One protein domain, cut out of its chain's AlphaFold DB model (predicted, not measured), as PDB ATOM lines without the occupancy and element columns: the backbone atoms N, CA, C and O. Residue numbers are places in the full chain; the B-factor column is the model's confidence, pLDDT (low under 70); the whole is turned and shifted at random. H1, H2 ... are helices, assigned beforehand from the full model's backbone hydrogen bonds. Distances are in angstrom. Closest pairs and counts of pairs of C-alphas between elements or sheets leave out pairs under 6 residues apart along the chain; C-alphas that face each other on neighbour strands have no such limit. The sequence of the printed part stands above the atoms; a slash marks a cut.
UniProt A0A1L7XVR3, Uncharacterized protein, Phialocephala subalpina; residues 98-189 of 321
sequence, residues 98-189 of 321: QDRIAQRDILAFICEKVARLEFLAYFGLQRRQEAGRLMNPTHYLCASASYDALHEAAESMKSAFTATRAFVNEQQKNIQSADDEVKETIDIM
ATOM      1  N   GLN A  98     114.646 182.293 201.536       56.06
ATOM      2  CA  GLN A  98     115.783 181.969 202.397       56.06
ATOM      3  C   GLN A  98     117.114 182.454 201.803       56.06
ATOM      4  O   GLN A  98     117.957 182.973 202.536       56.06
ATOM      5  N   ASP A  99     117.256 182.396 200.478       61.72
ATOM      6  CA  ASP A  99     118.471 182.833 199.787       61.72
ATOM      7  C   ASP A  99     118.636 184.369 199.793       61.72
ATOM      8  O   ASP A  99     119.726 184.904 200.009       61.72
ATOM      9  N   ARG A 100     117.529 185.122 199.692       64.81
ATOM     10  CA  ARG A 100     117.559 186.596 199.791       64.81
ATOM     11  C   ARG A 100     117.922 187.103 201.188       64.81
ATOM     12  O   ARG A 100     118.545 188.158 201.305       64.81
ATOM     13  N   ILE A 101     117.535 186.378 202.239       68.25
ATOM     14  CA  ILE A 101     117.903 186.725 203.621       68.25
ATOM     15  C   ILE A 101     119.410 186.516 203.816       68.25
ATOM     16  O   ILE A 101     120.090 187.430 204.277       68.25
ATOM     17  N   ALA A 102     119.952 185.386 203.349       72.31
ATOM     18  CA  ALA A 102     121.387 185.109 203.413       72.31
ATOM     19  C   ALA A 102     122.223 186.151 202.642       72.31
ATOM     20  O   ALA A 102     123.223 186.654 203.157       72.31
ATOM     21  N   GLN A 103     121.790 186.553 201.442       73.75
ATOM     22  CA  GLN A 103     122.465 187.605 200.670       73.75
ATOM     23  C   GLN A 103     122.463 188.965 201.386       73.75
ATOM     24  O   GLN A 103     123.462 189.691 201.349       73.75
ATOM     25  N   ARG A 104     121.361 189.320 202.060       75.44
ATOM     26  CA  ARG A 104     121.251 190.583 202.802       75.44
ATOM     27  C   ARG A 104     122.183 190.615 204.013       75.44
ATOM     28  O   ARG A 104     122.807 191.647 204.257       75.44
ATOM     29  N   ASP A 105     122.317 189.499 204.719       79.00
ATOM     30  CA  ASP A 105     123.201 189.388 205.883       79.00
ATOM     31  C   ASP A 105     124.682 189.457 205.480       79.00
ATOM     32  O   ASP A 105     125.478 190.131 206.139       79.00
ATOM     33  N   ILE A 106     125.048 188.859 204.340       78.69
ATOM     34  CA  ILE A 106     126.406 188.958 203.784       78.69
ATOM     35  C   ILE A 106     126.728 190.403 203.376       78.69
ATOM     36  O   ILE A 106     127.796 190.914 203.716       78.69
ATOM     37  N   LEU A 107     125.812 191.093 202.688       78.38
ATOM     38  CA  LEU A 107     126.002 192.502 202.321       78.38
ATOM     39  C   LEU A 107     126.131 193.400 203.554       78.38
ATOM     40  O   LEU A 107     127.016 194.255 203.592       78.38
ATOM     41  N   ALA A 108     125.303 193.183 204.579       77.31
ATOM     42  CA  ALA A 108     125.388 193.924 205.832       77.31
ATOM     43  C   ALA A 108     126.749 193.723 206.521       77.31
ATOM     44  O   ALA A 108     127.375 194.697 206.941       77.31
ATOM     45  N   PHE A 109     127.247 192.483 206.561       83.12
ATOM     46  CA  PHE A 109     128.566 192.169 207.106       83.12
ATOM     47  C   PHE A 109     129.692 192.872 206.335       83.12
ATOM     48  O   PHE A 109     130.573 193.480 206.944       83.12
ATOM     49  N   ILE A 110     129.657 192.839 204.999       81.06
ATOM     50  CA  ILE A 110     130.662 193.512 204.162       81.06
ATOM     51  C   ILE A 110     130.624 195.028 204.398       81.06
ATOM     52  O   ILE A 110     131.673 195.631 204.630       81.06
ATOM     53  N   CYS A 111     129.437 195.643 204.411       80.88
ATOM     54  CA  CYS A 111     129.280 197.071 204.686       80.88
ATOM     55  C   CYS A 111     129.833 197.464 206.066       80.88
ATOM     56  O   CYS A 111     130.524 198.478 206.173       80.88
ATOM     57  N   GLU A 112     129.604 196.656 207.109       89.38
ATOM     58  CA  GLU A 112     130.164 196.901 208.445       89.38
ATOM     59  C   GLU A 112     131.703 196.893 208.426       89.38
ATOM     60  O   GLU A 112     132.348 197.747 209.043       89.38
ATOM     61  N   LYS A 113     132.317 195.944 207.708       83.31
ATOM     62  CA  LYS A 113     133.783 195.852 207.619       83.31
ATOM     63  C   LYS A 113     134.389 197.005 206.828       83.31
ATOM     64  O   LYS A 113     135.398 197.551 207.273       83.31
ATOM     65  N   VAL A 114     133.765 197.412 205.723       83.56
ATOM     66  CA  VAL A 114     134.203 198.578 204.938       83.56
ATOM     67  C   VAL A 114     134.136 199.851 205.785       83.56
ATOM     68  O   VAL A 114     135.132 200.565 205.878       83.56
ATOM     69  N   ALA A 115     133.034 200.080 206.506       80.94
ATOM     70  CA  ALA A 115     132.890 201.247 207.379       80.94
ATOM     71  C   ALA A 115     133.958 201.292 208.491       80.94
ATOM     72  O   ALA A 115     134.495 202.356 208.809       80.94
ATOM     73  N   ARG A 116     134.324 200.139 209.071       83.38
ATOM     74  CA  ARG A 116     135.419 200.066 210.058       83.38
ATOM     75  C   ARG A 116     136.781 200.395 209.452       83.38
ATOM     76  O   ARG A 116     137.582 201.054 210.112       83.38
ATOM     77  N   LEU A 117     137.052 199.942 208.229       80.19
ATOM     78  CA  LEU A 117     138.305 200.247 207.536       80.19
ATOM     79  C   LEU A 117     138.416 201.741 207.210       80.19
ATOM     80  O   LEU A 117     139.463 202.332 207.465       80.19
ATOM     81  N   GLU A 118     137.336 202.368 206.739       79.44
ATOM     82  CA  GLU A 118     137.294 203.817 206.494       79.44
ATOM     83  C   GLU A 118     137.530 204.620 207.779       79.44
ATOM     84  O   GLU A 118     138.339 205.551 207.794       79.44
ATOM     85  N   PHE A 119     136.891 204.224 208.885       83.75
ATOM     86  CA  PHE A 119     137.090 204.872 210.181       83.75
ATOM     87  C   PHE A 119     138.546 204.775 210.661       83.75
ATOM     88  O   PHE A 119     139.120 205.769 211.109       83.75
ATOM     89  N   LEU A 120     139.172 203.599 210.541       81.31
ATOM     90  CA  LEU A 120     140.575 203.404 210.918       81.31
ATOM     91  C   LEU A 120     141.532 204.214 210.033       81.31
ATOM     92  O   LEU A 120     142.484 204.800 210.553       81.31
ATOM     93  N   ALA A 121     141.265 204.298 208.726       79.12
ATOM     94  CA  ALA A 121     142.045 205.122 207.807       79.12
ATOM     95  C   ALA A 121     141.951 206.617 208.165       79.12
ATOM     96  O   ALA A 121     142.977 207.298 208.252       79.12
ATOM     97  N   TYR A 122     140.743 207.113 208.457       82.75
ATOM     98  CA  TYR A 122     140.519 208.492 208.898       82.75
ATOM     99  C   TYR A 122     141.248 208.801 210.215       82.75
ATOM    100  O   TYR A 122     141.974 209.793 210.312       82.75
ATOM    101  N   PHE A 123     141.127 207.924 211.217       80.44
ATOM    102  CA  PHE A 123     141.779 208.114 212.515       80.44
ATOM    103  C   PHE A 123     143.313 208.072 212.405       80.44
ATOM    104  O   PHE A 123     144.018 208.826 213.082       80.44
ATOM    105  N   GLY A 124     143.843 207.221 211.520       78.25
ATOM    106  CA  GLY A 124     145.268 207.170 211.193       78.25
ATOM    107  C   GLY A 124     145.779 208.479 210.583       78.25
ATOM    108  O   GLY A 124     146.830 208.979 210.991       78.25
ATOM    109  N   LEU A 125     145.016 209.080 209.664       77.56
ATOM    110  CA  LEU A 125     145.332 210.383 209.069       77.56
ATOM    111  C   LEU A 125     145.321 211.514 210.105       77.56
ATOM    112  O   LEU A 125     146.234 212.341 210.115       77.56
ATOM    113  N   GLN A 126     144.339 211.527 211.007       80.25
ATOM    114  CA  GLN A 126     144.242 212.543 212.056       80.25
ATOM    115  C   GLN A 126     145.442 212.490 213.013       80.25
ATOM    116  O   GLN A 126     146.103 213.508 213.232       80.25
ATOM    117  N   ARG A 127     145.817 211.297 213.503       76.19
ATOM    118  CA  ARG A 127     147.016 211.151 214.349       76.19
ATOM    119  C   ARG A 127     148.302 211.566 213.637       76.19
ATOM    120  O   ARG A 127     149.244 212.006 214.288       76.19
ATOM    121  N   ARG A 128     148.365 211.441 212.309       65.25
ATOM    122  CA  ARG A 128     149.524 211.857 211.508       65.25
ATOM    123  C   ARG A 128     149.681 213.375 211.464       65.25
ATOM    124  O   ARG A 128     150.806 213.861 211.554       65.25
ATOM    125  N   GLN A 129     148.577 214.116 211.369       74.81
ATOM    126  CA  GLN A 129     148.604 215.582 211.443       74.81
ATOM    127  C   GLN A 129     149.112 216.064 212.808       74.81
ATOM    128  O   GLN A 129     149.866 217.034 212.884       74.81
ATOM    129  N   GLU A 130     148.765 215.347 213.875       75.56
ATOM    130  CA  GLU A 130     149.232 215.640 215.231       75.56
ATOM    131  C   GLU A 130     150.703 215.231 215.440       75.56
ATOM    132  O   GLU A 130     151.495 216.006 215.978       75.56
ATOM    133  N   ALA A 131     151.109 214.054 214.953       68.31
ATOM    134  CA  ALA A 131     152.470 213.530 215.100       68.31
ATOM    135  C   ALA A 131     153.507 214.241 214.213       68.31
ATOM    136  O   ALA A 131     154.671 214.353 214.601       68.31
ATOM    137  N   GLY A 132     153.103 214.770 213.053       65.94
ATOM    138  CA  GLY A 132     153.972 215.538 212.153       65.94
ATOM    139  C   GLY A 132     154.559 216.807 212.784       65.94
ATOM    140  O   GLY A 132     155.559 217.322 212.296       65.94
ATOM    141  N   ARG A 133     153.991 217.285 213.900       65.44
ATOM    142  CA  ARG A 133     154.552 218.391 214.693       65.44
ATOM    143  C   ARG A 133     155.649 217.969 215.679       65.44
ATOM    144  O   ARG A 133     156.324 218.843 216.211       65.44
ATOM    145  N   LEU A 134     155.811 216.672 215.951       63.91
ATOM    146  CA  LEU A 134     156.623 216.159 217.067       63.91
ATOM    147  C   LEU A 134     157.651 215.083 216.673       63.91
ATOM    148  O   LEU A 134     158.515 214.760 217.485       63.91
ATOM    149  N   MET A 135     157.584 214.506 215.467       60.72
ATOM    150  CA  MET A 135     158.454 213.388 215.072       60.72
ATOM    151  C   MET A 135     159.747 213.791 214.349       60.72
ATOM    152  O   MET A 135     159.781 214.699 213.524       60.72
ATOM    153  N   ASN A 136     160.808 213.023 214.618       76.19
ATOM    154  CA  ASN A 136     162.082 213.054 213.900       76.19
ATOM    155  C   ASN A 136     161.879 212.664 212.410       76.19
ATOM    156  O   ASN A 136     161.177 211.681 212.144       76.19
ATOM    157  N   PRO A 137     162.490 213.381 211.444       74.25
ATOM    158  CA  PRO A 137     162.328 213.160 210.001       74.25
ATOM    159  C   PRO A 137     162.457 211.709 209.514       74.25
ATOM    160  O   PRO A 137     161.766 211.313 208.576       74.25
ATOM    161  N   THR A 138     163.300 210.885 210.138       75.19
ATOM    162  CA  THR A 138     163.477 209.478 209.738       75.19
ATOM    163  C   THR A 138     162.259 208.603 210.036       75.19
ATOM    164  O   THR A 138     161.904 207.752 209.222       75.19
ATOM    165  N   HIS A 139     161.555 208.836 211.149       75.50
ATOM    166  CA  HIS A 139     160.317 208.111 211.460       75.50
ATOM    167  C   HIS A 139     159.169 208.498 210.516       75.50
ATOM    168  O   HIS A 139     158.304 207.671 210.221       75.50
ATOM    169  N   TYR A 140     159.192 209.724 209.984       75.38
ATOM    170  CA  TYR A 140     158.206 210.196 209.016       75.38
ATOM    171  C   TYR A 140     158.298 209.456 207.671       75.38
ATOM    172  O   TYR A 140     157.264 209.100 207.107       75.38
ATOM    173  N   LEU A 141     159.514 209.163 207.192       77.12
ATOM    174  CA  LEU A 141     159.740 208.448 205.926       77.12
ATOM    175  C   LEU A 141     159.279 206.982 205.975       77.12
ATOM    176  O   LEU A 141     158.709 206.468 205.015       77.12
ATOM    177  N   CYS A 142     159.477 206.302 207.107       77.44
ATOM    178  CA  CYS A 142     158.976 204.936 207.283       77.44
ATOM    179  C   CYS A 142     157.436 204.912 207.342       77.44
ATOM    180  O   CYS A 142     156.796 204.081 206.698       77.44
ATOM    181  N   ALA A 143     156.832 205.876 208.043       78.25
ATOM    182  CA  ALA A 143     155.381 206.021 208.098       78.25
ATOM    183  C   ALA A 143     154.766 206.400 206.737       78.25
ATOM    184  O   ALA A 143     153.652 205.971 206.441       78.25
ATOM    185  N   SER A 144     155.463 207.179 205.897       81.19
ATOM    186  CA  SER A 144     154.984 207.487 204.545       81.19
ATOM    187  C   SER A 144     154.993 206.274 203.631       81.19
ATOM    188  O   SER A 144     153.956 205.987 203.047       81.19
ATOM    189  N   ALA A 145     156.077 205.498 203.606       81.19
ATOM    190  CA  ALA A 145     156.139 204.281 202.798       81.19
ATOM    191  C   ALA A 145     155.060 203.254 203.199       81.19
ATOM    192  O   ALA A 145     154.419 202.650 202.341       81.19
ATOM    193  N   SER A 146     154.802 203.089 204.504       86.12
ATOM    194  CA  SER A 146     153.722 202.213 204.983       86.12
ATOM    195  C   SER A 146     152.328 202.707 204.578       86.12
ATOM    196  O   SER A 146     151.428 201.888 204.401       86.12
ATOM    197  N   TYR A 147     152.127 204.022 204.476       81.75
ATOM    198  CA  TYR A 147     150.853 204.599 204.056       81.75
ATOM    199  C   TYR A 147     150.626 204.418 202.557       81.75
ATOM    200  O   TYR A 147     149.527 204.045 202.163       81.75
ATOM    201  N   ASP A 148     151.658 204.635 201.743       86.06
ATOM    202  CA  ASP A 148     151.571 204.471 200.291       86.06
ATOM    203  C   ASP A 148     151.204 203.020 199.940       86.06
ATOM    204  O   ASP A 148     150.255 202.792 199.193       86.06
ATOM    205  N   ALA A 149     151.823 202.034 200.605       85.94
ATOM    206  CA  ALA A 149     151.463 200.621 200.454       85.94
ATOM    207  C   ALA A 149     150.008 200.316 200.873       85.94
ATOM    208  O   ALA A 149     149.312 199.534 200.224       85.94
ATOM    209  N   LEU A 150     149.520 200.936 201.954       84.75
ATOM    210  CA  LEU A 150     148.132 200.771 202.397       84.75
ATOM    211  C   LEU A 150     147.144 201.441 201.431       84.75
ATOM    212  O   LEU A 150     146.058 200.911 201.202       84.75
ATOM    213  N   HIS A 151     147.517 202.579 200.848       85.19
ATOM    214  CA  HIS A 151     146.719 203.268 199.842       85.19
ATOM    215  C   HIS A 151     146.627 202.455 198.544       85.19
ATOM    216  O   HIS A 151     145.524 202.260 198.033       85.19
ATOM    217  N   GLU A 152     147.742 201.899 198.064       90.56
ATOM    218  CA  GLU A 152     147.763 200.989 196.911       90.56
ATOM    219  C   GLU A 152     146.892 199.748 197.154       90.56
ATOM    220  O   GLU A 152     146.085 199.373 196.299       90.56
ATOM    221  N   ALA A 153     146.978 199.146 198.344       85.62
ATOM    222  CA  ALA A 153     146.119 198.025 198.723       85.62
ATOM    223  C   ALA A 153     144.630 198.418 198.766       85.62
ATOM    224  O   ALA A 153     143.774 197.647 198.326       85.62
ATOM    225  N   ALA A 154     144.302 199.615 199.261       83.25
ATOM    226  CA  ALA A 154     142.930 200.116 199.303       83.25
ATOM    227  C   ALA A 154     142.348 200.339 197.898       83.25
ATOM    228  O   ALA A 154     141.230 199.901 197.624       83.25
ATOM    229  N   GLU A 155     143.107 200.955 196.988       90.88
ATOM    230  CA  GLU A 155     142.671 201.142 195.599       90.88
ATOM    231  C   GLU A 155     142.577 199.803 194.846       90.88
ATOM    232  O   GLU A 155     141.631 199.594 194.083       90.88
ATOM    233  N   SER A 156     143.472 198.848 195.123       92.62
ATOM    234  CA  SER A 156     143.378 197.480 194.597       92.62
ATOM    235  C   SER A 156     142.093 196.776 195.053       92.62
ATOM    236  O   SER A 156     141.344 196.254 194.225       92.62
ATOM    237  N   MET A 157     141.771 196.826 196.351       90.69
ATOM    238  CA  MET A 157     140.524 196.258 196.879       90.69
ATOM    239  C   MET A 157     139.293 196.931 196.275       90.69
ATOM    240  O   MET A 157     138.350 196.251 195.878       90.69
ATOM    241  N   LYS A 158     139.297 198.260 196.156       91.00
ATOM    242  CA  LYS A 158     138.210 199.016 195.525       91.00
ATOM    243  C   LYS A 158     138.005 198.595 194.070       91.00
ATOM    244  O   LYS A 158     136.867 198.370 193.663       91.00
ATOM    245  N   SER A 159     139.087 198.419 193.312       94.06
ATOM    246  CA  SER A 159     139.036 197.887 191.948       94.06
ATOM    247  C   SER A 159     138.419 196.482 191.918       94.06
ATOM    248  O   SER A 159     137.455 196.250 191.182       94.06
ATOM    249  N   ALA A 160     138.868 195.576 192.793       89.81
ATOM    250  CA  ALA A 160     138.302 194.234 192.913       89.81
ATOM    251  C   ALA A 160     136.798 194.265 193.242       89.81
ATOM    252  O   ALA A 160     136.013 193.599 192.572       89.81
ATOM    253  N   PHE A 161     136.364 195.110 194.184       89.06
ATOM    254  CA  PHE A 161     134.944 195.284 194.507       89.06
ATOM    255  C   PHE A 161     134.125 195.768 193.309       89.06
ATOM    256  O   PHE A 161     133.018 195.276 193.086       89.06
ATOM    257  N   THR A 162     134.647 196.710 192.516       92.88
ATOM    258  CA  THR A 162     133.946 197.167 191.306       92.88
ATOM    259  C   THR A 162     133.807 196.057 190.265       92.88
ATOM    260  O   THR A 162     132.729 195.913 189.684       92.88
ATOM    261  N   ALA A 163     134.837 195.225 190.089       92.94
ATOM    262  CA  ALA A 163     134.797 194.076 189.189       92.94
ATOM    263  C   ALA A 163     133.791 193.016 189.666       92.94
ATOM    264  O   ALA A 163     132.945 192.574 188.889       92.94
ATOM    265  N   THR A 164     133.807 192.667 190.957       91.62
ATOM    266  CA  THR A 164     132.833 191.734 191.543       91.62
ATOM    267  C   THR A 164     131.406 192.257 191.403       91.62
ATOM    268  O   THR A 164     130.509 191.502 191.039       91.62
ATOM    269  N   ARG A 165     131.177 193.557 191.623       92.00
ATOM    270  CA  ARG A 165     129.852 194.167 191.445       92.00
ATOM    271  C   ARG A 165     129.367 194.081 189.997       92.00
ATOM    272  O   ARG A 165     128.197 193.781 189.774       92.00
ATOM    273  N   ALA A 166     130.242 194.335 189.026       94.75
ATOM    274  CA  ALA A 166     129.902 194.198 187.612       94.75
ATOM    275  C   ALA A 166     129.533 192.748 187.261       94.75
ATOM    276  O   ALA A 166     128.514 192.521 186.615       94.75
ATOM    277  N   PHE A 167     130.302 191.776 187.762       94.25
ATOM    278  CA  PHE A 167     130.005 190.356 187.586       94.25
ATOM    279  C   PHE A 167     128.643 189.967 188.181       94.25
ATOM    280  O   PHE A 167     127.843 189.338 187.498       94.25
ATOM    281  N   VAL A 168     128.341 190.385 189.416       92.50
ATOM    282  CA  VAL A 168     127.043 190.110 190.063       92.50
ATOM    283  C   VAL A 168     125.884 190.707 189.266       92.50
ATOM    284  O   VAL A 168     124.868 190.043 189.082       92.50
ATOM    285  N   ASN A 169     126.032 191.930 188.749       93.44
ATOM    286  CA  ASN A 169     125.000 192.554 187.921       93.44
ATOM    287  C   ASN A 169     124.754 191.776 186.619       93.44
ATOM    288  O   ASN A 169     123.605 191.621 186.211       93.44
ATOM    289  N   GLU A 170     125.812 191.275 185.979       97.12
ATOM    290  CA  GLU A 170     125.678 190.462 184.767       97.12
ATOM    291  C   GLU A 170     125.018 189.112 185.067       97.12
ATOM    292  O   GLU A 170     124.096 188.704 184.365       97.12
ATOM    293  N   GLN A 171     125.407 188.450 186.162       95.69
ATOM    294  CA  GLN A 171     124.741 187.223 186.605       95.69
ATOM    295  C   GLN A 171     123.258 187.463 186.908       95.69
ATOM    296  O   GLN A 171     122.415 186.680 186.482       95.69
ATOM    297  N   GLN A 172     122.916 188.575 187.562       94.12
ATOM    298  CA  GLN A 172     121.526 188.936 187.839       94.12
ATOM    299  C   GLN A 172     120.710 189.117 186.553       94.12
ATOM    300  O   GLN A 172     119.557 188.691 186.488       94.12
ATOM    301  N   LYS A 173     121.302 189.731 185.524       97.56
ATOM    302  CA  LYS A 173     120.668 189.894 184.213       97.56
ATOM    303  C   LYS A 173     120.443 188.545 183.527       97.56
ATOM    304  O   LYS A 173     119.361 188.316 182.995       97.56
ATOM    305  N   ASN A 174     121.430 187.651 183.575       96.50
ATOM    306  CA  ASN A 174     121.320 186.313 182.993       96.50
ATOM    307  C   ASN A 174     120.237 185.482 183.689       96.50
ATOM    308  O   ASN A 174     119.429 184.851 183.015       96.50
ATOM    309  N   ILE A 175     120.174 185.540 185.023       95.56
ATOM    310  CA  ILE A 175     119.126 184.876 185.809       95.56
ATOM    311  C   ILE A 175     117.746 185.415 185.428       95.56
ATOM    312  O   ILE A 175     116.836 184.625 185.207       95.56
ATOM    313  N   GLN A 176     117.588 186.738 185.305       95.81
ATOM    314  CA  GLN A 176     116.309 187.328 184.904       95.81
ATOM    315  C   GLN A 176     115.892 186.887 183.495       95.81
ATOM    316  O   GLN A 176     114.740 186.530 183.286       95.81
ATOM    317  N   SER A 177     116.835 186.859 182.549       97.62
ATOM    318  CA  SER A 177     116.569 186.390 181.187       97.62
ATOM    319  C   SER A 177     116.130 184.923 181.156       97.62
ATOM    320  O   SER A 177     115.231 184.580 180.395       97.62
ATOM    321  N   ALA A 178     116.751 184.065 181.969       96.06
ATOM    322  CA  ALA A 178     116.380 182.657 182.064       96.06
ATOM    323  C   ALA A 178     115.008 182.461 182.736       96.06
ATOM    324  O   ALA A 178     114.237 181.604 182.311       96.06
ATOM    325  N   ASP A 179     114.682 183.259 183.758       96.50
ATOM    326  CA  ASP A 179     113.363 183.244 184.409       96.50
ATOM    327  C   ASP A 179     112.247 183.624 183.422       96.50
ATOM    328  O   ASP A 179     111.220 182.944 183.350       96.50
ATOM    329  N   ASP A 180     112.479 184.653 182.600       97.56
ATOM    330  CA  ASP A 180     111.537 185.085 181.564       97.56
ATOM    331  C   ASP A 180     111.312 183.984 180.502       97.56
ATOM    332  O   ASP A 180     110.166 183.696 180.146       97.56
ATOM    333  N   GLU A 181     112.375 183.304 180.056       98.25
ATOM    334  CA  GLU A 181     112.300 182.186 179.096       98.25
ATOM    335  C   GLU A 181     111.554 180.967 179.668       98.25
ATOM    336  O   GLU A 181     110.693 180.367 179.010       98.25
ATOM    337  N   VAL A 182     111.844 180.600 180.920       97.81
ATOM    338  CA  VAL A 182     111.154 179.501 181.609       97.81
ATOM    339  C   VAL A 182     109.669 179.818 181.758       97.81
ATOM    340  O   VAL A 182     108.823 178.949 181.529       97.81
ATOM    341  N   LYS A 183     109.327 181.062 182.098       97.62
ATOM    342  CA  LYS A 183     107.940 181.503 182.233       97.62
ATOM    343  C   LYS A 183     107.183 181.435 180.907       97.62
ATOM    344  O   LYS A 183     106.070 180.910 180.881       97.62
ATOM    345  N   GLU A 184     107.794 181.889 179.814       98.44
ATOM    346  CA  GLU A 184     107.214 181.770 178.472       98.44
ATOM    347  C   GLU A 184     106.973 180.301 178.093       98.44
ATOM    348  O   GLU A 184     105.888 179.936 177.633       98.44
ATOM    349  N   THR A 185     107.940 179.426 178.378       98.38
ATOM    350  CA  THR A 185     107.812 177.982 178.134       98.38
ATOM    351  C   THR A 185     106.651 177.367 178.924       98.38
ATOM    352  O   THR A 185     105.869 176.588 178.373       98.38
ATOM    353  N   ILE A 186     106.489 177.739 180.199       98.19
ATOM    354  CA  ILE A 186     105.370 177.286 181.039       98.19
ATOM    355  C   ILE A 186     104.027 177.718 180.441       98.19
ATOM    356  O   ILE A 186     103.091 176.915 180.398       98.19
ATOM    357  N   ASP A 187     103.918 178.956 179.960       98.19
ATOM    358  CA  ASP A 187     102.680 179.471 179.373       98.19
ATOM    359  C   ASP A 187     102.328 178.755 178.060       98.19
ATOM    360  O   ASP A 187     101.167 178.378 177.850       98.19
ATOM    361  N   ILE A 188     103.324 178.469 177.214       98.38
ATOM    362  CA  ILE A 188     103.152 177.664 175.995       98.38
ATOM    363  C   ILE A 188     102.661 176.253 176.343       98.38
ATOM    364  O   ILE A 188     101.671 175.783 175.775       98.38
ATOM    365  N   MET A 189     103.309 175.580 177.297       98.44
ATOM    366  CA  MET A 189     102.924 174.229 177.715       98.44
ATOM    367  C   MET A 189     101.517 174.198 178.318       98.44
ATOM    368  O   MET A 189     100.723 173.314 177.996       98.44
TER     369      MET A 189
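AT A GLANCE: This is residues 98 to 189 of the 321 residues of an uncharacterized protein of Phialocephala subalpina (UniProt A0A1L7XVR3). Picture one very long helix, H2, with a shorter helix, H1, folding back beside it in a narrow V, the two joined at one end by a tight loop. The V is loosely made: the helices come near each other toward the loop, while the rest of H1 and the long far part of H2 stick out free. The printed part has 92 residues with two named helices, H1 then H2, and no named strand; its class is all helix. The whole is extended, with a radius of gyration of the C-alphas of 22.6 A, and is a rod spanning 79 by 22 by 13 A.

IN THESE COORDINATES: Find C-alpha 137 at (162.328, 213.160, 210.001); from there H2, residues 137 to 189, runs 78.0 A to C-alpha 189 at (102.924, 174.229, 177.715). Then go to C-alpha 98 at (115.783, 181.969, 202.397), where H1, residues 98 to 131, begins; it covers 50.0 A to C-alpha 131 at (152.470, 213.530, 215.100).

HOW THE PARTS SIT: Compare H2 with H1: they are near each other, with no pair of C-alphas within 8 A but 12 pairs within 10 A. Residues 155 to 189 of H2 and residues 98 to 116 of H1 stand free. At the link, residues 133 to 139, of which 137 to 139 belong to H2, stand free too. Along the backbone, every O i to N i+4 pair of H1 is within hydrogen-bond range, and 48 of 49 are in H2.

THE WHOLE: Look at Asn 136 and Met 189 for the two C-alphas farthest apart, 79.5 A. The printed part has no cut, and the link from H1 to H2, 5 residues, is tight. In the B-factor column the mean pLDDT of the printed part is 84.1; residues 98 to 101, residue 128 and residues 131 to 135 are under 70.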